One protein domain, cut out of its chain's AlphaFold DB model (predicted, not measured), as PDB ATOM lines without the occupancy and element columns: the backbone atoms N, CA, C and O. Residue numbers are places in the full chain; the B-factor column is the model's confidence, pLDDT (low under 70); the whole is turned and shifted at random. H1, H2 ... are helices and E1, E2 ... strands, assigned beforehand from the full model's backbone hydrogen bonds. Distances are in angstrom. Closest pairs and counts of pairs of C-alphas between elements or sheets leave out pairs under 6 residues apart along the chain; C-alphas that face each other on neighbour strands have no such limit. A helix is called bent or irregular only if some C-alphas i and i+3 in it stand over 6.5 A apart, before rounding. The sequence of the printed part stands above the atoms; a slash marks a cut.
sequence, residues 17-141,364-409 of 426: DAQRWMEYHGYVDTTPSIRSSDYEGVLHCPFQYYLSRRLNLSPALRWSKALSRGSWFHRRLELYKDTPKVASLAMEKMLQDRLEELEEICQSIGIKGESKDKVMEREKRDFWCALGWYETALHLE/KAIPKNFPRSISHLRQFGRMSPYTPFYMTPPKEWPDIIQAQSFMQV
ATOM      1  N   ASP A  17      18.678  60.062 -53.157       95.81
ATOM      2  CA  ASP A  17      19.704  59.878 -52.134       95.81
ATOM      3  C   ASP A  17      19.258  58.888 -51.050       95.81
ATOM      4  O   ASP A  17      20.020  57.988 -50.717       95.81
ATOM      5  N   ALA A  18      18.007  58.962 -50.579       97.06
ATOM      6  CA  ALA A  18      17.474  57.977 -49.633       97.06
ATOM      7  C   ALA A  18      17.360  56.572 -50.227       97.06
ATOM      8  O   ALA A  18      17.665  55.611 -49.535       97.06
ATOM      9  N   GLN A  19      16.950  56.438 -51.492       96.38
ATOM     10  CA  GLN A  19      16.915  55.129 -52.157       96.38
ATOM     11  C   GLN A  19      18.319  54.504 -52.201       96.38
ATOM     12  O   GLN A  19      18.506  53.390 -51.725       96.38
ATOM     13  N   ARG A  20      19.318  55.260 -52.676       95.56
ATOM     14  CA  ARG A  20      20.719  54.807 -52.730       95.56
ATOM     15  C   ARG A  20      21.282  54.470 -51.353       95.56
ATOM     16  O   ARG A  20      22.062  53.536 -51.225       95.56
ATOM     17  N   TRP A  21      20.891  55.230 -50.329       96.50
ATOM     18  CA  TRP A  21      21.259  54.946 -48.945       96.50
ATOM     19  C   TRP A  21      20.710  53.594 -48.485       96.50
ATOM     20  O   TRP A  21      21.454  52.782 -47.947       96.50
ATOM     21  N   MET A  22      19.430  53.317 -48.750       96.69
ATOM     22  CA  MET A  22      18.822  52.023 -48.428       96.69
ATOM     23  C   MET A  22      19.498  50.871 -49.189       96.69
ATOM     24  O   MET A  22      19.847  49.872 -48.563       96.69
ATOM     25  N   GLU A  23      19.765  51.036 -50.489       95.44
ATOM     26  CA  GLU A  23      20.477  50.052 -51.323       95.44
ATOM     27  C   GLU A  23      21.897  49.769 -50.805       95.44
ATOM     28  O   GLU A  23      22.301  48.612 -50.717       95.44
ATOM     29  N   TYR A  24      22.637  50.805 -50.396       95.19
ATOM     30  CA  TYR A  24      23.969  50.666 -49.794       95.19
ATOM     31  C   TYR A  24      23.946  49.853 -48.492       95.19
ATOM     32  O   TYR A  24      24.887  49.115 -48.208       95.19
ATOM     33  N   HIS A  25      22.854  49.936 -47.729       95.56
ATOM     34  CA  HIS A  25      22.617  49.114 -46.540       95.56
ATOM     35  C   HIS A  25      21.984  47.742 -46.845       95.56
ATOM     36  O   HIS A  25      21.625  47.019 -45.919       95.56
ATOM     37  N   GLY A  26      21.863  47.363 -48.121       95.00
ATOM     38  CA  GLY A  26      21.357  46.059 -48.556       95.00
ATOM     39  C   GLY A  26      19.841  45.980 -48.743       95.00
ATOM     40  O   GLY A  26      19.343  44.927 -49.123       95.00
ATOM     41  N   TYR A  27      19.101  47.072 -48.536       95.44
ATOM     42  CA  TYR A  27      17.646  47.107 -48.707       95.44
ATOM     43  C   TYR A  27      17.282  47.518 -50.131       95.44
ATOM     44  O   TYR A  27      17.048  48.693 -50.426       95.44
ATOM     45  N   VAL A  28      17.249  46.530 -51.022       94.88
ATOM     46  CA  VAL A  28      16.947  46.725 -52.447       94.88
ATOM     47  C   VAL A  28      15.441  46.679 -52.683       94.88
ATOM     48  O   VAL A  28      14.740  45.872 -52.068       94.88
ATOM     49  N   ASP A  29      14.926  47.546 -53.556       94.06
ATOM     50  CA  ASP A  29      13.511  47.522 -53.900       94.06
ATOM     51  C   ASP A  29      13.141  46.381 -54.854       94.06
ATOM     52  O   ASP A  29      13.942  45.910 -55.658       94.06
ATOM     53  N   THR A  30      11.887  45.951 -54.780       93.81
ATOM     54  CA  THR A  30      11.318  44.903 -55.627       93.81
ATOM     55  C   THR A  30      10.153  45.440 -56.449       93.81
ATOM     56  O   THR A  30       9.596  46.505 -56.168       93.81
ATOM     57  N   THR A  31       9.770  44.703 -57.493       93.50
ATOM     58  CA  THR A  31       8.521  44.928 -58.236       93.50
ATOM     59  C   THR A  31       7.554  43.800 -57.876       93.50
ATOM     60  O   THR A  31       7.580  42.752 -58.527       93.50
ATOM     61  N   PRO A  32       6.751  43.961 -56.809       94.12
ATOM     62  CA  PRO A  32       5.898  42.888 -56.323       94.12
ATOM     63  C   PRO A  32       4.767  42.586 -57.309       94.12
ATOM     64  O   PRO A  32       4.339  43.441 -58.090       94.12
ATOM     65  N   SER A  33       4.238  41.369 -57.231       94.12
ATOM     66  CA  SER A  33       2.938  41.064 -57.823       94.12
ATOM     67  C   SER A  33       1.818  41.800 -57.084       94.12
ATOM     68  O   SER A  33       1.896  42.033 -55.874       94.12
ATOM     69  N   ILE A  34       0.770  42.161 -57.822       95.62
ATOM     70  CA  ILE A  34      -0.447  42.755 -57.278       95.62
ATOM     71  C   ILE A  34      -1.203  41.669 -56.526       95.62
ATOM     72  O   ILE A  34      -1.576  40.654 -57.113       95.62
ATOM     73  N   ARG A  35      -1.441  41.915 -55.239       95.44
ATOM     74  CA  ARG A  35      -2.290  41.099 -54.368       95.44
ATOM     75  C   ARG A  35      -3.570  41.832 -54.002       95.44
ATOM     76  O   ARG A  35      -3.624  43.060 -54.007       95.44
ATOM     77  N   SER A  36      -4.555  41.079 -53.530       95.12
ATOM     78  CA  SER A  36      -5.778  41.620 -52.926       95.12
ATOM     79  C   SER A  36      -5.502  42.631 -51.800       95.12
ATOM     80  O   SER A  36      -6.109  43.697 -51.756       95.12
ATOM     81  N   SER A  37      -4.534  42.360 -50.918       93.50
ATOM     82  CA  SER A  37      -4.199  43.265 -49.805       93.50
ATOM     83  C   SER A  37      -3.560  44.591 -50.236       93.50
ATOM     84  O   SER A  37      -3.453  45.512 -49.427       93.50
ATOM     85  N   ASP A  38      -3.075  44.686 -51.477       96.62
ATOM     86  CA  ASP A  38      -2.325  45.855 -51.932       96.62
ATOM     87  C   ASP A  38      -3.231  47.071 -52.141       96.62
ATOM     88  O   ASP A  38      -2.776  48.189 -51.911       96.62
ATOM     89  N   TYR A  39      -4.502  46.867 -52.513       97.06
ATOM     90  CA  TYR A  39      -5.457  47.954 -52.749       97.06
ATOM     91  C   TYR A  39      -5.644  48.839 -51.513       97.06
ATOM     92  O   TYR A  39      -5.382  50.037 -51.569       97.06
ATOM     93  N   GLU A  40      -5.994  48.234 -50.378       92.94
ATOM     94  CA  GLU A  40      -6.137  48.934 -49.095       92.94
ATOM     95  C   GLU A  40      -4.826  49.612 -48.674       92.94
ATOM     96  O   GLU A  40      -4.809  50.759 -48.215       92.94
ATOM     97  N   GLY A  41      -3.698  48.927 -48.896       93.06
ATOM     98  CA  GLY A  41      -2.369  49.449 -48.599       93.06
ATOM     99  C   GLY A  41      -2.055  50.737 -49.363       93.06
ATOM    100  O   GLY A  41      -1.630  51.720 -48.752       93.06
ATOM    101  N   VAL A  42      -2.278  50.762 -50.681       96.06
ATOM    102  CA  VAL A  42      -2.019  51.958 -51.502       96.06
ATOM    103  C   VAL A  42      -3.080  53.038 -51.321       96.06
ATOM    104  O   VAL A  42      -2.743  54.217 -51.382       96.06
ATOM    105  N   LEU A  43      -4.338  52.670 -51.075       94.81
ATOM    106  CA  LEU A  43      -5.429  53.623 -50.892       94.81
ATOM    107  C   LEU A  43      -5.235  54.434 -49.610       94.81
ATOM    108  O   LEU A  43      -5.357  55.659 -49.608       94.81
ATOM    109  N   HIS A  44      -4.908  53.754 -48.513       92.75
ATOM    110  CA  HIS A  44      -4.844  54.399 -47.213       92.75
ATOM    111  C   HIS A  44      -3.448  54.838 -46.804       92.75
ATOM    112  O   HIS A  44      -3.324  55.803 -46.043       92.75
ATOM    113  N   CYS A  45      -2.399  54.134 -47.239       95.62
ATOM    114  CA  CYS A  45      -1.048  54.404 -46.770       95.62
ATOM    115  C   CYS A  45       0.062  53.996 -47.764       95.62
ATOM    116  O   CYS A  45       0.836  53.070 -47.488       95.62
ATOM    117  N   PRO A  46       0.234  54.741 -48.877       97.12
ATOM    118  CA  PRO A  46       1.275  54.461 -49.867       97.12
ATOM    119  C   PRO A  46       2.681  54.325 -49.275       97.12
ATOM    120  O   PRO A  46       3.475  53.505 -49.727       97.12
ATOM    121  N   PHE A  47       3.019  55.116 -48.251       97.50
ATOM    122  CA  PHE A  47       4.333  55.027 -47.613       97.50
ATOM    123  C   PHE A  47       4.546  53.708 -46.854       97.50
ATOM    124  O   PHE A  47       5.635  53.143 -46.914       97.50
ATOM    125  N   GLN A  48       3.519  53.161 -46.195       95.94
ATOM    126  CA  GLN A  48       3.621  51.820 -45.611       95.94
ATOM    127  C   GLN A  48       3.661  50.740 -46.701       95.94
ATOM    128  O   GLN A  48       4.384  49.756 -46.549       95.94
ATOM    129  N   TYR A  49       2.943  50.930 -47.814       96.56
ATOM    130  CA  TYR A  49       3.061  50.060 -48.988       96.56
ATOM    131  C   TYR A  49       4.500  50.036 -49.528       96.56
ATOM    132  O   TYR A  49       5.048  48.966 -49.769       96.56
ATOM    133  N   TYR A  50       5.165  51.191 -49.621       97.69
ATOM    134  CA  TYR A  50       6.583  51.264 -49.973       97.69
ATOM    135  C   TYR A  50       7.459  50.425 -49.038       97.69
ATOM    136  O   TYR A  50       8.196  49.563 -49.504       97.69
ATOM    137  N   LEU A  51       7.342  50.617 -47.722       97.12
ATOM    138  CA  LEU A  51       8.163  49.881 -46.755       97.12
ATOM    139  C   LEU A  51       7.899  48.365 -46.812       97.12
ATOM    140  O   LEU A  51       8.838  47.579 -46.837       97.12
ATOM    141  N   SER A  52       6.631  47.956 -46.873       94.88
ATOM    142  CA  SER A  52       6.237  46.546 -46.730       94.88
ATOM    143  C   SER A  52       6.199  45.739 -48.029       94.88
ATOM    144  O   SER A  52       6.343  44.520 -47.987       94.88
ATOM    145  N   ARG A  53       5.977  46.381 -49.183       95.44
ATOM    146  CA  ARG A  53       5.847  45.708 -50.490       95.44
ATOM    147  C   ARG A  53       6.949  46.075 -51.467       95.44
ATOM    148  O   ARG A  53       7.331  45.220 -52.252       95.44
ATOM    149  N   ARG A  54       7.460  47.312 -51.438       96.56
ATOM    150  CA  ARG A  54       8.578  47.710 -52.311       96.56
ATOM    151  C   ARG A  54       9.926  47.401 -51.682       96.56
ATOM    152  O   ARG A  54      10.782  46.890 -52.378       96.56
ATOM    153  N   LEU A  55      10.109  47.657 -50.387       96.69
ATOM    154  CA  LEU A  55      11.327  47.268 -49.664       96.69
ATOM    155  C   LEU A  55      11.219  45.903 -48.981       96.69
ATOM    156  O   LEU A  55      12.203  45.452 -48.407       96.69
ATOM    157  N   ASN A  56      10.056  45.242 -49.028       95.38
ATOM    158  CA  ASN A  56       9.846  43.924 -48.417       95.38
ATOM    159  C   ASN A  56      10.174  43.866 -46.910       95.38
ATOM    160  O   ASN A  56      10.503  42.809 -46.379       95.38
ATOM    161  N   LEU A  57      10.074  44.992 -46.197       95.69
ATOM    162  CA  LEU A  57      10.327  45.036 -44.760       95.69
ATOM    163  C   LEU A  57       9.135  44.444 -44.009       95.69
ATOM    164  O   LEU A  57       8.008  44.909 -44.167       95.69
ATOM    165  N   SER A  58       9.390  43.463 -43.148       93.19
ATOM    166  CA  SER A  58       8.393  42.849 -42.271       93.19
ATOM    167  C   SER A  58       8.924  42.747 -40.837       93.19
ATOM    168  O   SER A  58      10.097  42.420 -40.659       93.19
ATOM    169  N   PRO A  59       8.117  43.007 -39.789       92.31
ATOM    170  CA  PRO A  59       8.543  42.769 -38.411       92.31
ATOM    171  C   PRO A  59       8.810  41.275 -38.187       92.31
ATOM    172  O   PRO A  59       7.894  40.469 -38.360       92.31
ATOM    173  N   ALA A  60      10.019  40.905 -37.754       90.88
ATOM    174  CA  ALA A  60      10.465  39.509 -37.736       90.88
ATOM    175  C   ALA A  60       9.545  38.597 -36.910       90.88
ATOM    176  O   ALA A  60       9.097  37.565 -37.391       90.88
ATOM    177  N   LEU A  61       9.136  39.029 -35.712       88.31
ATOM    178  CA  LEU A  61       8.254  38.240 -34.836       88.31
ATOM    179  C   LEU A  61       6.812  38.088 -35.346       88.31
ATOM    180  O   LEU A  61       6.055  37.287 -34.803       88.31
ATOM    181  N   ARG A  62       6.390  38.899 -36.324       83.81
ATOM    182  CA  ARG A  62       5.058  38.796 -36.949       83.81
ATOM    183  C   ARG A  62       5.100  38.078 -38.287       83.81
ATOM    184  O   ARG A  62       4.054  37.673 -38.781       83.81
ATOM    185  N   TRP A  63       6.279  37.973 -38.885       82.19
ATOM    186  CA  TRP A  63       6.482  37.160 -40.062       82.19
ATOM    187  C   TRP A  63       6.585  35.691 -39.660       82.19
ATOM    188  O   TRP A  63       7.043  35.356 -38.564       82.19
ATOM    189  N   SER A  64       6.128  34.821 -40.548       73.69
ATOM    190  CA  SER A  64       6.274  33.386 -40.404       73.69
ATOM    191  C   SER A  64       6.278  32.731 -41.766       73.69
ATOM    192  O   SER A  64       5.386  32.995 -42.563       73.69
ATOM    193  N   LYS A  65       7.221  31.828 -42.002       73.19
ATOM    194  CA  LYS A  65       7.192  30.883 -43.112       73.19
ATOM    195  C   LYS A  65       6.164  29.780 -42.871       73.19
ATOM    196  O   LYS A  65       5.406  29.434 -43.779       73.19
ATOM    197  N   ALA A  66       6.084  29.276 -41.637       54.81
ATOM    198  CA  ALA A  66       5.117  28.248 -41.240       54.81
ATOM    199  C   ALA A  66       3.663  28.729 -41.424       54.81
ATOM    200  O   ALA A  66       2.820  28.018 -41.971       54.81
ATOM    201  N   LEU A  67       3.387  29.992 -41.090       68.69
ATOM    202  CA  LEU A  67       2.100  30.673 -41.271       68.69
ATOM    203  C   LEU A  67       2.103  31.650 -42.447       68.69
ATOM    204  O   LEU A  67       1.320  32.597 -42.442       68.69
ATOM    205  N   SER A  68       2.969  31.429 -43.444       55.34
ATOM    206  CA  SER A  68       3.261  32.314 -44.593       55.34
ATOM    207  C   SER A  68       2.067  33.005 -45.256       55.34
ATOM    208  O   SER A  68       2.261  33.969 -46.003       55.34
ATOM    209  N   ARG A  69       0.841  32.509 -45.048       55.34
ATOM    210  CA  ARG A  69      -0.340  32.835 -45.849       55.34
ATOM    211  C   ARG A  69      -1.639  32.998 -45.075       55.34
ATOM    212  O   ARG A  69      -2.592  33.504 -45.650       55.34
ATOM    213  N   GLY A  70      -1.666  32.691 -43.778       64.12
ATOM    214  CA  GLY A  70      -2.910  32.722 -43.020       64.12
ATOM    215  C   GLY A  70      -2.718  32.578 -41.520       64.12
ATOM    216  O   GLY A  70      -1.628  32.334 -41.014       64.12
ATOM    217  N   SER A  71      -3.810  32.752 -40.784       86.06
ATOM    218  CA  SER A  71      -3.860  32.402 -39.364       86.06
ATOM    219  C   SER A  71      -3.915  30.886 -39.175       86.06
ATOM    220  O   SER A  71      -4.346  30.165 -40.072       86.06
ATOM    221  N   TRP A  72      -3.631  30.415 -37.963       94.38
ATOM    222  CA  TRP A  72      -3.833  29.021 -37.548       94.38
ATOM    223  C   TRP A  72      -5.199  28.430 -37.937       94.38
ATOM    224  O   TRP A  72      -5.282  27.265 -38.308       94.38
ATOM    225  N   PHE A  73      -6.255  29.251 -37.945       94.06
ATOM    226  CA  PHE A  73      -7.577  28.853 -38.437       94.06
ATOM    227  C   PHE A  73      -7.563  28.381 -39.906       94.06
ATOM    228  O   PHE A  73      -8.130  27.338 -40.214       94.06
ATOM    229  N   HIS A  74      -6.897  29.115 -40.805       92.81
ATOM    230  CA  HIS A  74      -6.817  28.763 -42.230       92.81
ATOM    231  C   HIS A  74      -5.930  27.533 -42.438       92.81
ATOM    232  O   HIS A  74      -6.315  26.620 -43.156       92.81
ATOM    233  N   ARG A  75      -4.821  27.431 -41.690       92.81
ATOM    234  CA  ARG A  75      -3.977  26.224 -41.683       92.81
ATOM    235  C   ARG A  75      -4.753  24.971 -41.319       92.81
ATOM    236  O   ARG A  75      -4.565  23.923 -41.923       92.81
ATOM    237  N   ARG A  76      -5.667  25.075 -40.357       93.62
ATOM    238  CA  ARG A  76      -6.532  23.952 -40.017       93.62
ATOM    239  C   ARG A  76      -7.596  23.688 -41.092       93.62
ATOM    240  O   ARG A  76      -7.896  22.517 -41.346       93.62
ATOM    241  N   LEU A  77      -8.127  24.738 -41.725       93.38
ATOM    242  CA  LEU A  77      -9.063  24.647 -42.852       93.38
ATOM    243  C   LEU A  77      -8.460  23.919 -44.055       93.38
ATOM    244  O   LEU A  77      -9.156  23.124 -44.674       93.38
ATOM    245  N   GLU A  78      -7.173  24.100 -44.344       92.94
ATOM    246  CA  GLU A  78      -6.468  23.360 -45.403       92.94
ATOM    247  C   GLU A  78      -6.639  21.840 -45.275       92.94
ATOM    248  O   GLU A  78      -6.752  21.131 -46.277       92.94
ATOM    249  N   LEU A  79      -6.718  21.369 -44.028       94.12
ATOM    250  CA  LEU A  79      -6.786  19.969 -43.623       94.12
ATOM    251  C   LEU A  79      -8.236  19.503 -43.379       94.12
ATOM    252  O   LEU A  79      -8.465  18.537 -42.651       94.12
ATOM    253  N   TYR A  80      -9.257  20.197 -43.904       92.44
ATOM    254  CA  TYR A  80     -10.668  19.876 -43.619       92.44
ATOM    255  C   TYR A  80     -11.109  18.483 -44.100       92.44
ATOM    256  O   TYR A  80     -12.101  17.953 -43.594       92.44
ATOM    257  N   LYS A  81     -10.393  17.912 -45.076       92.25
ATOM    258  CA  LYS A  81     -10.622  16.557 -45.600       92.25
ATOM    259  C   LYS A  81      -9.886  15.468 -44.839       92.25
ATOM    260  O   LYS A  81     -10.235  14.296 -44.970       92.25
ATOM    261  N   ASP A  82      -8.867  15.842 -44.080       93.44
ATOM    262  CA  ASP A  82      -8.091  14.881 -43.325       93.44
ATOM    263  C   ASP A  82      -8.902  14.374 -42.137       93.44
ATOM    264  O   ASP A  82      -9.714  15.084 -41.539       93.44
ATOM    265  N   THR A  83      -8.654  13.121 -41.757       92.25
ATOM    266  CA  THR A  83      -9.210  12.599 -40.504       92.25
ATOM    267  C   THR A  83      -8.730  13.458 -39.326       92.25
ATOM    268  O   THR A  83      -7.593  13.940 -39.366       92.25
ATOM    269  N   PRO A  84      -9.514  13.593 -38.238       90.50
ATOM    270  CA  PRO A  84      -9.122  14.410 -37.085       90.50
ATOM    271  C   PRO A  84      -7.718  14.093 -36.556       90.50
ATOM    272  O   PRO A  84      -6.945  14.993 -36.243       90.50
ATOM    273  N   LYS A  85      -7.339  12.809 -36.542       93.12
ATOM    274  CA  LYS A  85      -6.006  12.364 -36.120       93.12
ATOM    275  C   LYS A  85      -4.893  12.873 -37.042       93.12
ATOM    276  O   LYS A  85      -3.864  13.326 -36.552       93.12
ATOM    277  N   VAL A  86      -5.080  12.777 -38.359       96.06
ATOM    278  CA  VAL A  86      -4.088  13.243 -39.345       96.06
ATOM    279  C   VAL A  86      -3.956  14.762 -39.278       96.06
ATOM    280  O   VAL A  86      -2.839  15.267 -39.183       96.06
ATOM    281  N   ALA A  87      -5.084  15.474 -39.227       94.50
ATOM    282  CA  ALA A  87      -5.090  16.925 -39.110       94.50
ATOM    283  C   ALA A  87      -4.408  17.414 -37.820       94.50
ATOM    284  O   ALA A  87      -3.599  18.336 -37.877       94.50
ATOM    285  N   SER A  88      -4.662  16.768 -36.674       93.50
ATOM    286  CA  SER A  88      -4.015  17.102 -35.394       93.50
ATOM    287  C   SER A  88      -2.495  16.963 -35.466       93.50
ATOM    288  O   SER A  88      -1.777  17.900 -35.130       93.50
ATOM    289  N   LEU A  89      -1.997  15.831 -35.977       95.88
ATOM    290  CA  LEU A  89      -0.557  15.587 -36.126       95.88
ATOM    291  C   LEU A  89       0.109  16.606 -37.063       95.88
ATOM    292  O   LEU A  89       1.215  17.070 -36.792       95.88
ATOM    293  N   ALA A  90      -0.559  16.972 -38.160       95.75
ATOM    294  CA  ALA A  90      -0.064  17.995 -39.074       95.75
ATOM    295  C   ALA A  90      -0.031  19.385 -38.412       95.75
ATOM    296  O   ALA A  90       0.976  20.081 -38.523       95.75
ATOM    297  N   MET A  91      -1.080  19.766 -37.676       95.75
ATOM    298  CA  MET A  91      -1.134  21.040 -36.950       95.75
ATOM    299  C   MET A  91      -0.074  21.125 -35.845       95.75
ATOM    300  O   MET A  91       0.598  22.147 -35.729       95.75
ATOM    301  N   GLU A  92       0.124  20.057 -35.069       95.81
ATOM    302  CA  GLU A  92       1.180  19.974 -34.051       95.81
ATOM    303  C   GLU A  92       2.568  20.131 -34.672       95.81
ATOM    304  O   GLU A  92       3.389  20.900 -34.169       95.81
ATOM    305  N   LYS A  93       2.815  19.466 -35.808       95.88
ATOM    306  CA  LYS A  93       4.062  19.640 -36.553       95.88
ATOM    307  C   LYS A  93       4.241  21.090 -37.010       95.88
ATOM    308  O   LYS A  93       5.318  21.646 -36.831       95.88
ATOM    309  N   MET A  94       3.206  21.721 -37.570       94.88
ATOM    310  CA  MET A  94       3.280  23.123 -38.002       94.88
ATOM    311  C   MET A  94       3.552  24.076 -36.830       94.88
ATOM    312  O   MET A  94       4.304  25.037 -36.994       94.88
ATOM    313  N   LEU A  95       2.969  23.818 -35.653       95.75
ATOM    314  CA  LEU A  95       3.272  24.570 -34.435       95.75
ATOM    315  C   LEU A  95       4.736  24.401 -34.037       95.75
ATOM    316  O   LEU A  95       5.395  25.395 -33.753       95.75
ATOM    317  N   GLN A  96       5.249  23.172 -34.042       96.75
ATOM    318  CA  GLN A  96       6.647  22.907 -33.714       96.75
ATOM    319  C   GLN A  96       7.596  23.625 -34.685       96.75
ATOM    320  O   GLN A  96       8.460  24.373 -34.232       96.75
ATOM    321  N   ASP A  97       7.361  23.499 -35.998       94.69
ATOM    322  CA  ASP A  97       8.125  24.202 -37.037       94.69
ATOM    323  C   ASP A  97       8.099  25.734 -36.797       94.69
ATOM    324  O   ASP A  97       9.107  26.426 -36.951       94.69
ATOM    325  N   ARG A  98       6.949  26.289 -36.376       94.31
ATOM    326  CA  ARG A  98       6.812  27.718 -36.052       94.31
ATOM    327  C   ARG A  98       7.570  28.118 -34.785       94.31
ATOM    328  O   ARG A  98       8.141  29.207 -34.734       94.31
ATOM    329  N   LEU A  99       7.542  27.296 -33.742       95.88
ATOM    330  CA  LEU A  99       8.255  27.586 -32.498       95.88
ATOM    331  C   LEU A  99       9.772  27.544 -32.710       95.88
ATOM    332  O   LEU A  99      10.475  28.392 -32.168       95.88
ATOM    333  N   GLU A 100      10.264  26.627 -33.545       96.12
ATOM    334  CA  GLU A 100      11.668  26.585 -33.973       96.12
ATOM    335  C   GLU A 100      12.050  27.848 -34.756       96.12
ATOM    336  O   GLU A 100      13.024  28.516 -34.412       96.12
ATOM    337  N   GLU A 101      11.222  28.262 -35.719       93.44
ATOM    338  CA  GLU A 101      11.410  29.522 -36.448       93.44
ATOM    339  C   GLU A 101      11.459  30.740 -35.501       93.44
ATOM    340  O   GLU A 101      12.314  31.618 -35.634       93.44
ATOM    341  N   LEU A 102      10.558  30.813 -34.518       94.12
ATOM    342  CA  LEU A 102      10.553  31.894 -33.531       94.12
ATOM    343  C   LEU A 102      11.783  31.865 -32.619       94.12
ATOM    344  O   LEU A 102      12.238  32.931 -32.197       94.12
ATOM    345  N   GLU A 103      12.315  30.682 -32.312       96.06
ATOM    346  CA  GLU A 103      13.522  30.515 -31.501       96.06
ATOM    347  C   GLU A 103      14.721  31.094 -32.248       96.06
ATOM    348  O   GLU A 103      15.432  31.941 -31.702       96.06
ATOM    349  N   GLU A 104      14.882  30.721 -33.518       94.56
ATOM    350  CA  GLU A 104      15.923  31.244 -34.402       94.56
ATOM    351  C   GLU A 104      15.817  32.765 -34.560       94.56
ATOM    352  O   GLU A 104      16.811  33.486 -34.410       94.56
ATOM    353  N   ILE A 105      14.602  33.281 -34.783       91.94
ATOM    354  CA  ILE A 105      14.368  34.724 -34.880       91.94
ATOM    355  C   ILE A 105      14.769  35.404 -33.570       91.94
ATOM    356  O   ILE A 105      15.564  36.342 -33.609       91.94
ATOM    357  N   CYS A 106      14.284  34.932 -32.416       94.12
ATOM    358  CA  CYS A 106      14.615  35.509 -31.111       94.12
ATOM    359  C   CYS A 106      16.124  35.486 -30.845       94.12
ATOM    360  O   CYS A 106      16.676  36.489 -30.390       94.12
ATOM    361  N   GLN A 107      16.801  34.384 -31.179       94.75
ATOM    362  CA  GLN A 107      18.248  34.260 -31.055       94.75
ATOM    363  C   GLN A 107      18.978  35.282 -31.935       94.75
ATOM    364  O   GLN A 107      19.882  35.961 -31.442       94.75
ATOM    365  N   SER A 108      18.567  35.425 -33.198       91.25
ATOM    366  CA  SER A 108      19.201  36.332 -34.165       91.25
ATOM    367  C   SER A 108      19.092  37.811 -33.772       91.25
ATOM    368  O   SER A 108      20.015  38.584 -34.019       91.25
ATOM    369  N   ILE A 109      18.003  38.196 -33.098       90.31
ATOM    370  CA  ILE A 109      17.744  39.581 -32.662       90.31
ATOM    371  C   ILE A 109      18.021  39.809 -31.168       90.31
ATOM    372  O   ILE A 109      17.746  40.883 -30.639       90.31
ATOM    373  N   GLY A 110      18.574  38.810 -30.473       91.44
ATOM    374  CA  GLY A 110      19.012  38.926 -29.081       91.44
ATOM    375  C   GLY A 110      17.899  38.915 -28.024       91.44
ATOM    376  O   GLY A 110      18.159  39.289 -26.880       91.44
ATOM    377  N   ILE A 111      16.684  38.466 -28.351       92.44
ATOM    378  CA  ILE A 111      15.596  38.269 -27.379       92.44
ATOM    379  C   ILE A 111      15.836  36.962 -26.611       92.44
ATOM    380  O   ILE A 111      15.917  35.886 -27.199       92.44
ATOM    381  N   LYS A 112      15.948  37.045 -25.279       95.12
ATOM    382  CA  LYS A 112      16.278  35.912 -24.392       95.12
ATOM    383  C   LYS A 112      15.417  35.905 -23.121       95.12
ATOM    384  O   LYS A 112      14.757  36.898 -22.809       95.12
ATOM    385  N   GLY A 113      15.459  34.793 -22.382       95.44
ATOM    386  CA  GLY A 113      14.776  34.617 -21.093       95.44
ATOM    387  C   GLY A 113      13.263  34.827 -21.185       95.44
ATOM    388  O   GLY A 113      12.654  34.507 -22.202       95.44
ATOM    389  N   GLU A 114      12.671  35.463 -20.171       96.19
ATOM    390  CA  GLU A 114      11.213  35.647 -20.072       96.19
ATOM    391  C   GLU A 114      10.569  36.329 -21.288       96.19
ATOM    392  O   GLU A 114       9.395  36.104 -21.582       96.19
ATOM    393  N   SER A 115      11.295  37.209 -21.985       94.00
ATOM    394  CA  SER A 115      10.753  37.882 -23.173       94.00
ATOM    395  C   SER A 115      10.570  36.905 -24.331       94.00
ATOM    396  O   SER A 115       9.572  36.995 -25.043       94.00
ATOM    397  N   LYS A 116      11.497  35.952 -24.482       95.44
ATOM    398  CA  LYS A 116      11.385  34.856 -25.447       95.44
ATOM    399  C   LYS A 116      10.212  33.955 -25.075       95.44
ATOM    400  O   LYS A 116       9.347  33.708 -25.909       95.44
ATOM    401  N   ASP A 117      10.123  33.563 -23.807       95.75
ATOM    402  CA  ASP A 117       9.055  32.682 -23.325       95.75
ATOM    403  C   ASP A 117       7.672  33.310 -23.550       95.75
ATOM    404  O   ASP A 117       6.757  32.651 -24.032       95.75
ATOM    405  N   LYS A 118       7.526  34.624 -23.330       94.31
ATOM    406  CA  LYS A 118       6.287  35.364 -23.639       94.31
ATOM    407  C   LYS A 118       5.923  35.349 -25.126       94.31
ATOM    408  O   LYS A 118       4.735  35.348 -25.446       94.31
ATOM    409  N   VAL A 119       6.905  35.376 -26.030       93.50
ATOM    410  CA  VAL A 119       6.661  35.259 -27.479       93.50
ATOM    411  C   VAL A 119       6.151  33.860 -27.812       93.50
ATOM    412  O   VAL A 119       5.118  33.746 -28.470       93.50
ATOM    413  N   MET A 120       6.821  32.824 -27.302       95.75
ATOM    414  CA  MET A 120       6.452  31.425 -27.534       95.75
ATOM    415  C   MET A 120       5.068  31.094 -26.976       95.75
ATOM    416  O   MET A 120       4.232  30.524 -27.671       95.75
ATOM    417  N   GLU A 121       4.788  31.498 -25.737       94.31
ATOM    418  CA  GLU A 121       3.503  31.240 -25.086       94.31
ATOM    419  C   GLU A 121       2.350  32.004 -25.742       94.31
ATOM    420  O   GLU A 121       1.228  31.499 -25.799       94.31
ATOM    421  N   ARG A 122       2.607  33.201 -26.289       92.75
ATOM    422  CA  ARG A 122       1.608  33.906 -27.102       92.75
ATOM    423  C   ARG A 122       1.281  33.119 -28.370       92.75
ATOM    424  O   ARG A 122       0.106  32.951 -28.663       92.75
ATOM    425  N   GLU A 123       2.291  32.628 -29.085       95.06
ATOM    426  CA  GLU A 123       2.089  31.852 -30.314       95.06
ATOM    427  C   GLU A 123       1.313  30.555 -30.044       95.06
ATOM    428  O   GLU A 123       0.325  30.278 -30.720       95.06
ATOM    429  N   LYS A 124       1.686  29.801 -29.000       94.88
ATOM    430  CA  LYS A 124       0.943  28.601 -28.580       94.88
ATOM    431  C   LYS A 124      -0.506  28.923 -28.228       94.88
ATOM    432  O   LYS A 124      -1.407  28.176 -28.590       94.88
ATOM    433  N   ARG A 125      -0.750  30.029 -27.518       93.31
ATOM    434  CA  ARG A 125      -2.114  30.451 -27.186       93.31
ATOM    435  C   ARG A 125      -2.913  30.777 -28.441       93.31
ATOM    436  O   ARG A 125      -4.034  30.300 -28.562       93.31
ATOM    437  N   ASP A 126      -2.341  31.542 -29.368       93.06
ATOM    438  CA  ASP A 126      -2.993  31.885 -30.634       93.06
ATOM    439  C   ASP A 126      -3.307  30.619 -31.456       93.06
ATOM    440  O   ASP A 126      -4.399  30.515 -32.019       93.06
ATOM    441  N   PHE A 127      -2.400  29.632 -31.458       95.56
ATOM    442  CA  PHE A 127      -2.610  28.305 -32.045       95.56
ATOM    443  C   PHE A 127      -3.806  27.579 -31.422       95.56
ATOM    444  O   PHE A 127      -4.749  27.232 -32.134       95.56
ATOM    445  N   TRP A 128      -3.800  27.382 -30.099       95.38
ATOM    446  CA  TRP A 128      -4.850  26.628 -29.408       95.38
ATOM    447  C   TRP A 128      -6.203  27.328 -29.499       95.38
ATOM    448  O   TRP A 128      -7.212  26.676 -29.757       95.38
ATOM    449  N   CYS A 129      -6.233  28.656 -29.363       94.75
ATOM    450  CA  CYS A 129      -7.447  29.435 -29.561       94.75
ATOM    451  C   CYS A 129      -8.022  29.193 -30.963       94.75
ATOM    452  O   CYS A 129      -9.158  28.748 -31.096       94.75
ATOM    453  N   ALA A 130      -7.226  29.412 -32.011       94.56
ATOM    454  CA  ALA A 130      -7.691  29.270 -33.386       94.56
ATOM    455  C   ALA A 130      -8.112  27.839 -33.752       94.56
ATOM    456  O   ALA A 130      -9.124  27.667 -34.434       94.56
ATOM    457  N   LEU A 131      -7.373  26.826 -33.282       94.94
ATOM    458  CA  LEU A 131      -7.746  25.423 -33.450       94.94
ATOM    459  C   LEU A 131      -9.080  25.139 -32.754       94.94
ATOM    460  O   LEU A 131      -9.967  24.537 -33.351       94.94
ATOM    461  N   GLY A 132      -9.262  25.648 -31.532       94.62
ATOM    462  CA  GLY A 132     -10.503  25.480 -30.785       94.62
ATOM    463  C   GLY A 132     -11.707  26.113 -31.476       94.62
ATOM    464  O   GLY A 132     -12.774  25.499 -31.561       94.62
ATOM    465  N   TRP A 133     -11.526  27.307 -32.047       93.56
ATOM    466  CA  TRP A 133     -12.562  27.975 -32.836       93.56
ATOM    467  C   TRP A 133     -12.959  27.140 -34.048       93.56
ATOM    468  O   TRP A 133     -14.150  26.998 -34.308       93.56
ATOM    469  N   TYR A 134     -11.975  26.599 -34.767       93.44
ATOM    470  CA  TYR A 134     -12.197  25.812 -35.973       93.44
ATOM    471  C   TYR A 134     -12.901  24.484 -35.682       93.44
ATOM    472  O   TYR A 134     -13.948  24.214 -36.266       93.44
ATOM    473  N   GLU A 135     -12.359  23.680 -34.762       92.88
ATOM    474  CA  GLU A 135     -12.917  22.366 -34.412       92.88
ATOM    475  C   GLU A 135     -14.357  22.503 -33.915       92.88
ATOM    476  O   GLU A 135     -15.236  21.726 -34.278       92.88
ATOM    477  N   THR A 136     -14.640  23.561 -33.156       91.94
ATOM    478  CA  THR A 136     -16.008  23.826 -32.717       91.94
ATOM    479  C   THR A 136     -16.898  24.268 -33.884       91.94
ATOM    480  O   THR A 136     -18.000  23.747 -34.051       91.94
ATOM    481  N   ALA A 137     -16.427  25.193 -34.727       88.56
ATOM    482  CA  ALA A 137     -17.198  25.719 -35.853       88.56
ATOM    483  C   ALA A 137     -17.560  24.656 -36.904       88.56
ATOM    484  O   ALA A 137     -18.645  24.714 -37.485       88.56
ATOM    485  N   LEU A 138     -16.702  23.655 -37.128       84.44
ATOM    486  CA  LEU A 138     -16.964  22.571 -38.080       84.44
ATOM    487  C   LEU A 138     -18.164  21.691 -37.722       84.44
ATOM    488  O   LEU A 138     -18.759  21.078 -38.614       84.44
ATOM    489  N   HIS A 139     -18.486  21.588 -36.435       81.69
ATOM    490  CA  HIS A 139     -19.483  20.654 -35.912       81.69
ATOM    491  C   HIS A 139     -20.757  21.345 -35.423       81.69
ATOM    492  O   HIS A 139     -21.689  20.678 -34.972       81.69
ATOM    493  N   LEU A 140     -20.822  22.671 -35.525       82.50
ATOM    494  CA  LEU A 140     -22.011  23.427 -35.175       82.50
ATOM    495  C   LEU A 140     -23.012  23.415 -36.325       82.50
ATOM    496  O   LEU A 140     -22.768  23.957 -37.403       82.50
ATOM    497  N   GLU A 141     -24.170  22.815 -36.060       71.75
ATOM    498  CA  GLU A 141     -25.363  23.047 -36.862       71.75
ATOM    499  C   GLU A 141     -25.754  24.515 -36.710       71.75
ATOM    500  O   GLU A 141     -25.943  25.023 -35.603       71.75
ATOM    501  N   LYS A 364       9.235  54.422 -59.532       96.19
ATOM    502  CA  LYS A 364      10.550  54.245 -58.905       96.19
ATOM    503  C   LYS A 364      10.369  54.221 -57.390       96.19
ATOM    504  O   LYS A 364       9.686  55.111 -56.870       96.19
ATOM    505  N   ALA A 365      11.013  53.275 -56.710       96.12
ATOM    506  CA  ALA A 365      10.975  53.088 -55.260       96.12
ATOM    507  C   ALA A 365      11.748  54.184 -54.498       96.12
ATOM    508  O   ALA A 365      12.605  53.938 -53.658       96.12
ATOM    509  N   ILE A 366      11.450  55.441 -54.811       97.75
ATOM    510  CA  ILE A 366      11.992  56.611 -54.140       97.75
ATOM    511  C   ILE A 366      10.988  56.993 -53.050       97.75
ATOM    512  O   ILE A 366       9.837  57.272 -53.397       97.75
ATOM    513  N   PRO A 367      11.376  57.089 -51.765       97.25
ATOM    514  CA  PRO A 367      10.418  57.273 -50.676       97.25
ATOM    515  C   PRO A 367       9.474  58.480 -50.823       97.25
ATOM    516  O   PRO A 367       8.341  58.442 -50.347       97.25
ATOM    517  N   LYS A 368       9.902  59.566 -51.487       97.62
ATOM    518  CA  LYS A 368       9.053  60.744 -51.760       97.62
ATOM    519  C   LYS A 368       7.889  60.473 -52.720       97.62
ATOM    520  O   LYS A 368       6.927  61.231 -52.690       97.62
ATOM    521  N   ASN A 369       7.970  59.429 -53.548       98.06
ATOM    522  CA  ASN A 369       6.908  59.044 -54.485       98.06
ATOM    523  C   ASN A 369       5.731  58.358 -53.773       98.06
ATOM    524  O   ASN A 369       4.705  58.107 -54.396       98.06
ATOM    525  N   PHE A 370       5.878  58.062 -52.480       97.75
ATOM    526  CA  PHE A 370       4.881  57.393 -51.660       97.75
ATOM    527  C   PHE A 370       4.434  58.349 -50.545       97.75
ATOM    528  O   PHE A 370       5.157  58.555 -49.557       97.75
ATOM    529  N   PRO A 371       3.267  58.997 -50.710       96.62
ATOM    530  CA  PRO A 371       2.728  59.908 -49.713       96.62
ATOM    531  C   PRO A 371       2.571  59.240 -48.344       96.62
ATOM    532  O   PRO A 371       2.168  58.081 -48.227       96.62
ATOM    533  N   ARG A 372       2.892  59.996 -47.291       95.06
ATOM    534  CA  ARG A 372       2.632  59.585 -45.907       95.06
ATOM    535  C   ARG A 372       1.162  59.826 -45.590       95.06
ATOM    536  O   ARG A 372       0.604  60.839 -45.999       95.06
ATOM    537  N   SER A 373       0.579  58.927 -44.813       91.81
ATOM    538  CA  SER A 373      -0.783  59.043 -44.307       91.81
ATOM    539  C   SER A 373      -0.805  58.665 -42.833       91.81
ATOM    540  O   SER A 373      -0.136  57.714 -42.425       91.81
ATOM    541  N   ILE A 374      -1.570  59.412 -42.038       88.12
ATOM    542  CA  ILE A 374      -1.737  59.142 -40.606       88.12
ATOM    543  C   ILE A 374      -2.742  58.017 -40.338       88.12
ATOM    544  O   ILE A 374      -2.701  57.414 -39.267       88.12
ATOM    545  N   SER A 375      -3.599  57.691 -41.312       82.06
ATOM    546  CA  SER A 375      -4.739  56.779 -41.149       82.06
ATOM    547  C   SER A 375      -4.342  55.354 -40.754       82.06
ATOM    548  O   SER A 375      -5.185  54.587 -40.311       82.06
ATOM    549  N   HIS A 376      -3.072  54.976 -40.927       78.69
ATOM    550  CA  HIS A 376      -2.543  53.648 -40.594       78.69
ATOM    551  C   HIS A 376      -1.473  53.663 -39.498       78.69
ATOM    552  O   HIS A 376      -0.944  52.616 -39.137       78.69
ATOM    553  N   LEU A 377      -1.165  54.829 -38.921       83.25
ATOM    554  CA  LEU A 377      -0.211  54.906 -37.812       83.25
ATOM    555  C   LEU A 377      -0.778  54.317 -36.524       83.25
ATOM    556  O   LEU A 377      -0.011  53.830 -35.696       83.25
ATOM    557  N   ARG A 378      -2.106  54.319 -36.366       83.44
ATOM    558  CA  ARG A 378      -2.793  53.739 -35.214       83.44
ATOM    559  C   ARG A 378      -3.917  52.825 -35.681       83.44
ATOM    560  O   ARG A 378      -4.874  53.289 -36.287       83.44
ATOM    561  N   GLN A 379      -3.813  51.542 -35.363       73.81
ATOM    562  CA  GLN A 379      -4.850  50.552 -35.644       73.81
ATOM    563  C   GLN A 379      -5.169  49.791 -34.360       73.81
ATOM    564  O   GLN A 379      -4.263  49.336 -33.660       73.81
ATOM    565  N   PHE A 380      -6.459  49.693 -34.024       73.69
ATOM    566  CA  PHE A 380      -6.950  48.963 -32.845       73.69
ATOM    567  C   PHE A 380      -6.231  49.357 -31.540       73.69
ATOM    568  O   PHE A 380      -5.813  48.515 -30.748       73.69
ATOM    569  N   GLY A 381      -6.012  50.663 -31.352       78.50
ATOM    570  CA  GLY A 381      -5.348  51.216 -30.168       78.50
ATOM    571  C   GLY A 381      -3.829  51.009 -30.108       78.50
ATOM    572  O   GLY A 381      -3.192  51.534 -29.195       78.50
ATOM    573  N   ARG A 382      -3.222  50.315 -31.079       84.56
ATOM    574  CA  ARG A 382      -1.773  50.083 -31.152       84.56
ATOM    575  C   ARG A 382      -1.136  50.920 -32.255       84.56
ATOM    576  O   ARG A 382      -1.740  51.155 -33.301       84.56
ATOM    577  N   MET A 383       0.094  51.366 -32.015       89.31
ATOM    578  CA  MET A 383       0.888  52.034 -33.042       89.31
ATOM    579  C   MET A 383       1.388  51.013 -34.067       89.31
ATOM    580  O   MET A 383       1.757  49.890 -33.713       89.31
ATOM    581  N   SER A 384       1.408  51.410 -35.337       90.50
ATOM    582  CA  SER A 384       2.010  50.620 -36.408       90.50
ATOM    583  C   SER A 384       3.506  50.435 -36.134       90.50
ATOM    584  O   SER A 384       4.166  51.412 -35.760       90.50
ATOM    585  N   PRO A 385       4.081  49.236 -36.358       91.56
ATOM    586  CA  PRO A 385       5.523  49.028 -36.219       91.56
ATOM    587  C   PRO A 385       6.328  49.896 -37.201       91.56
ATOM    588  O   PRO A 385       7.504  50.147 -36.975       91.56
ATOM    589  N   TYR A 386       5.691  50.413 -38.259       94.62
ATOM    590  CA  TYR A 386       6.322  51.313 -39.223       94.62
ATOM    591  C   TYR A 386       6.340  52.783 -38.781       94.62
ATOM    592  O   TYR A 386       6.946  53.607 -39.460       94.62
ATOM    593  N   THR A 387       5.693  53.140 -37.664       95.12
ATOM    594  CA  THR A 387       5.613  54.531 -37.178       95.12
ATOM    595  C   THR A 387       6.977  55.231 -37.090       95.12
ATOM    596  O   THR A 387       7.055  56.382 -37.528       95.12
ATOM    597  N   PRO A 388       8.067  54.595 -36.608       95.88
ATOM    598  CA  PRO A 388       9.371  55.254 -36.530       95.88
ATOM    599  C   PRO A 388       9.852  55.839 -37.870       95.88
ATOM    600  O   PRO A 388      10.315  56.976 -37.892       95.88
ATOM    601  N   PHE A 389       9.622  55.162 -39.005       96.62
ATOM    602  CA  PHE A 389      10.010  55.641 -40.347       96.62
ATOM    603  C   PHE A 389       9.288  56.930 -40.792       96.62
ATOM    604  O   PHE A 389       9.695  57.601 -41.749       96.62
ATOM    605  N   TYR A 390       8.182  57.287 -40.135       95.38
ATOM    606  CA  TYR A 390       7.469  58.544 -40.383       95.38
ATOM    607  C   TYR A 390       8.121  59.708 -39.649       95.38
ATOM    608  O   TYR A 390       8.115  60.830 -40.156       95.38
ATOM    609  N   MET A 391       8.679  59.436 -38.475       93.69
ATOM    610  CA  MET A 391       9.169  60.459 -37.560       93.69
ATOM    611  C   MET A 391      10.661  60.737 -37.742       93.69
ATOM    612  O   MET A 391      11.123  61.801 -37.347       93.69
ATOM    613  N   THR A 392      11.396  59.825 -38.380       95.94
ATOM    614  CA  THR A 392      12.846  59.939 -38.561       95.94
ATOM    615  C   THR A 392      13.253  60.162 -40.021       95.94
ATOM    616  O   THR A 392      12.551  59.745 -40.960       95.94
ATOM    617  N   PRO A 393      14.387  60.847 -40.251       97.06
ATOM    618  CA  PRO A 393      14.960  61.000 -41.581       97.06
ATOM    619  C   PRO A 393      15.532  59.667 -42.109       97.06
ATOM    620  O   PRO A 393      15.993  58.847 -41.316       97.06
ATOM    621  N   PRO A 394      15.592  59.458 -43.441       97.62
ATOM    622  CA  PRO A 394      16.068  58.200 -44.030       97.62
ATOM    623  C   PRO A 394      17.469  57.744 -43.624       97.62
ATOM    624  O   PRO A 394      17.740  56.548 -43.636       97.62
ATOM    625  N   LYS A 395      18.346  58.672 -43.222       97.50
ATOM    626  CA  LYS A 395      19.692  58.341 -42.731       97.50
ATOM    627  C   LYS A 395      19.668  57.411 -41.505       97.50
ATOM    628  O   LYS A 395      20.598  56.639 -41.335       97.50
ATOM    629  N   GLU A 396      18.602  57.461 -40.699       97.94
ATOM    630  CA  GLU A 396      18.410  56.672 -39.466       97.94
ATOM    631  C   GLU A 396      17.573  55.399 -39.691       97.94
ATOM    632  O   GLU A 396      17.341  54.621 -38.768       97.94
ATOM    633  N   TRP A 397      17.057  55.170 -40.903       97.81
ATOM    634  CA  TRP A 397      16.193  54.015 -41.171       97.81
ATOM    635  C   TRP A 397      16.889  52.655 -41.030       97.81
ATOM    636  O   TRP A 397      16.230  51.753 -40.513       97.81
ATOM    637  N   PRO A 398      18.170  52.472 -41.416       97.31
ATOM    638  CA  PRO A 398      18.886  51.224 -41.141       97.31
ATOM    639  C   PRO A 398      18.913  50.876 -39.645       97.31
ATOM    640  O   PRO A 398      18.608  49.745 -39.270       97.31
ATOM    641  N   ASP A 399      19.155  51.870 -38.785       96.69
ATOM    642  CA  ASP A 399      19.168  51.681 -37.331       96.69
ATOM    643  C   ASP A 399      17.779  51.300 -36.804       96.69
ATOM    644  O   ASP A 399      17.654  50.443 -35.933       96.69
ATOM    645  N   ILE A 400      16.711  51.882 -37.361       96.62
ATOM    646  CA  ILE A 400      15.329  51.502 -37.028       96.62
ATOM    647  C   ILE A 400      15.039  50.064 -37.439       96.62
ATOM    648  O   ILE A 400      14.417  49.336 -36.668       96.62
ATOM    649  N   ILE A 401      15.458  49.659 -38.639       96.12
ATOM    650  CA  ILE A 401      15.258  48.293 -39.134       96.12
ATOM    651  C   ILE A 401      15.908  47.300 -38.174       96.12
ATOM    652  O   ILE A 401      15.253  46.347 -37.755       96.12
ATOM    653  N   GLN A 402      17.140  47.574 -37.747       92.94
ATOM    654  CA  GLN A 402      17.844  46.745 -36.775       92.94
ATOM    655  C   GLN A 402      17.167  46.771 -35.393       92.94
ATOM    656  O   GLN A 402      16.849  45.718 -34.839       92.94
ATOM    657  N   ALA A 403      16.894  47.959 -34.846       91.00
ATOM    658  CA  ALA A 403      16.361  48.135 -33.493       91.00
ATOM    659  C   ALA A 403      14.927  47.613 -33.318       91.00
ATOM    660  O   ALA A 403      14.551  47.190 -32.229       91.00
ATOM    661  N   GLN A 404      14.113  47.658 -34.376       91.06
ATOM    662  CA  GLN A 404      12.739  47.140 -34.382       91.06
ATOM    663  C   GLN A 404      12.647  45.722 -34.965       91.06
ATOM    664  O   GLN A 404      11.540  45.211 -35.150       91.06
ATOM    665  N   SER A 405      13.792  45.091 -35.249       92.31
ATOM    666  CA  SER A 405      13.874  43.712 -35.736       92.31
ATOM    667  C   SER A 405      13.050  43.483 -37.007       92.31
ATOM    668  O   SER A 405      12.263  42.541 -37.098       92.31
ATOM    669  N   PHE A 406      13.189  44.374 -37.986       94.69
ATOM    670  CA  PHE A 406      12.647  44.156 -39.323       94.69
ATOM    671  C   PHE A 406      13.565  43.229 -40.120       94.69
ATOM    672  O   PHE A 406      14.787  43.344 -40.066       94.69
ATOM    673  N   MET A 407      12.957  42.349 -40.905       92.75
ATOM    674  CA  MET A 407      13.626  41.519 -41.903       92.75
ATOM    675  C   MET A 407      13.139  41.892 -43.301       92.75
ATOM    676  O   MET A 407      12.008  42.357 -43.455       92.75
ATOM    677  N   GLN A 408      13.986  41.692 -44.310       93.19
ATOM    678  CA  GLN A 408      13.604  41.851 -45.708       93.19
ATOM    679  C   GLN A 408      13.188  40.489 -46.272       93.19
ATOM    680  O   GLN A 408      14.028  39.605 -46.406       93.19
ATOM    681  N   VAL A 409      11.899  40.308 -46.568       89.50
ATOM    682  CA  VAL A 409      11.349  39.038 -47.068       89.50
ATOM    683  C   VAL A 409      10.383  39.287 -48.209       89.50
ATOM    684  O   VAL A 409       9.427  40.055 -48.068       89.50
TER     685      VAL A 409
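AT A GLANCE: This is residues 17 to 141 and 364 to 409 of the 426 residues of the protein "PD-(D/E)XK nuclease family protein" of Candidatus Woesearchaeota archaeon (UniProt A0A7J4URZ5). Two lobes lie end to end: one is a long helical hairpin, H5 and H6, with short H4 packed mainly on H6, and the other gathers the short helices H1, H2, H3, H7 and H8 with much loop. The small sheet E1 E2 lies on the side of the second lobe toward the hairpin, and residues 60 to 71 lead across. The printed part has 171 residues, mostly helix, in the order H1 H2 H3 E1 H4 H5 H6 H7 H8 E2, with the sheet antiparallel. It is only just compact, close to loose, with a radius of gyration of the C-alphas of 18.6 A and spans of 56 by 38 by 30 A.

IN THESE COORDINATES: Find C-alpha 17 at (19.704, 59.878, -52.134), where H1, residues 17 to 24, begins. H2 is residues 36 to 44, H3 residues 46 to 54, E1 residues 57 to 59 and H4 residues 72 to 78. H5, residues 84 to 108, runs 35.9 A, from (-9.122, 14.410, -37.085) at C-alpha 84. H6, residues 114 to 139, runs 37.7 A. Past the cut come H7, residues 388 to 391, H8, residues 394 to 403, and E2, residues 406 to 408, ending at (13.604, 41.851, -45.708). H8 is irregular: C-alphas 395 and 398 are 7.3 A apart.

HOW THE PARTS SIT: H1 touches H8 at a steep tilt of 38 degrees, closest at the C-alphas of Ala 18 and Pro 394, 5.8 A. H2 and H3 touch as a helical hairpin, closest at C-alphas 41 and 49, 5.5 A. H3 and H7 are near each other, with 5 pairs of C-alphas within 10 A. H7 and H8 only just touch, with 3 pairs within 8 A, closest at C-alphas 389 and 397, 6.4 A. In the antiparallel pair E1 and E2, look for N 58 and O 407, 2.9 A, within hydrogen-bond range. The hairpin H5 and H6 touches at a shallow tilt of 22 degrees, closest at C-alphas 99 and 120, 6.5 A. H4 touches H6, with residues 126 to 134 of H6 alone, closest at C-alphas 73 and 130, 5.1 A. In H1, H3, H4 and H5 every O i to N i+4 pair is within hydrogen-bond range; H2 has 4 of 5, H6 21 of 22 and H8 4 of 6, and H7 is too short for such a pair.

THE WHOLE: The C-alphas farthest apart, of Asp 17 and Glu 141, are 60.2 A apart. Residues 142 to 363 are not printed, and C-alphas 141 and 364 lie 52.4 A apart across this cut. The links H1 to H2 and E1 to H4 are long. The mean pLDDT of the printed part is 92.1, and residues 66 to 70 are under 70.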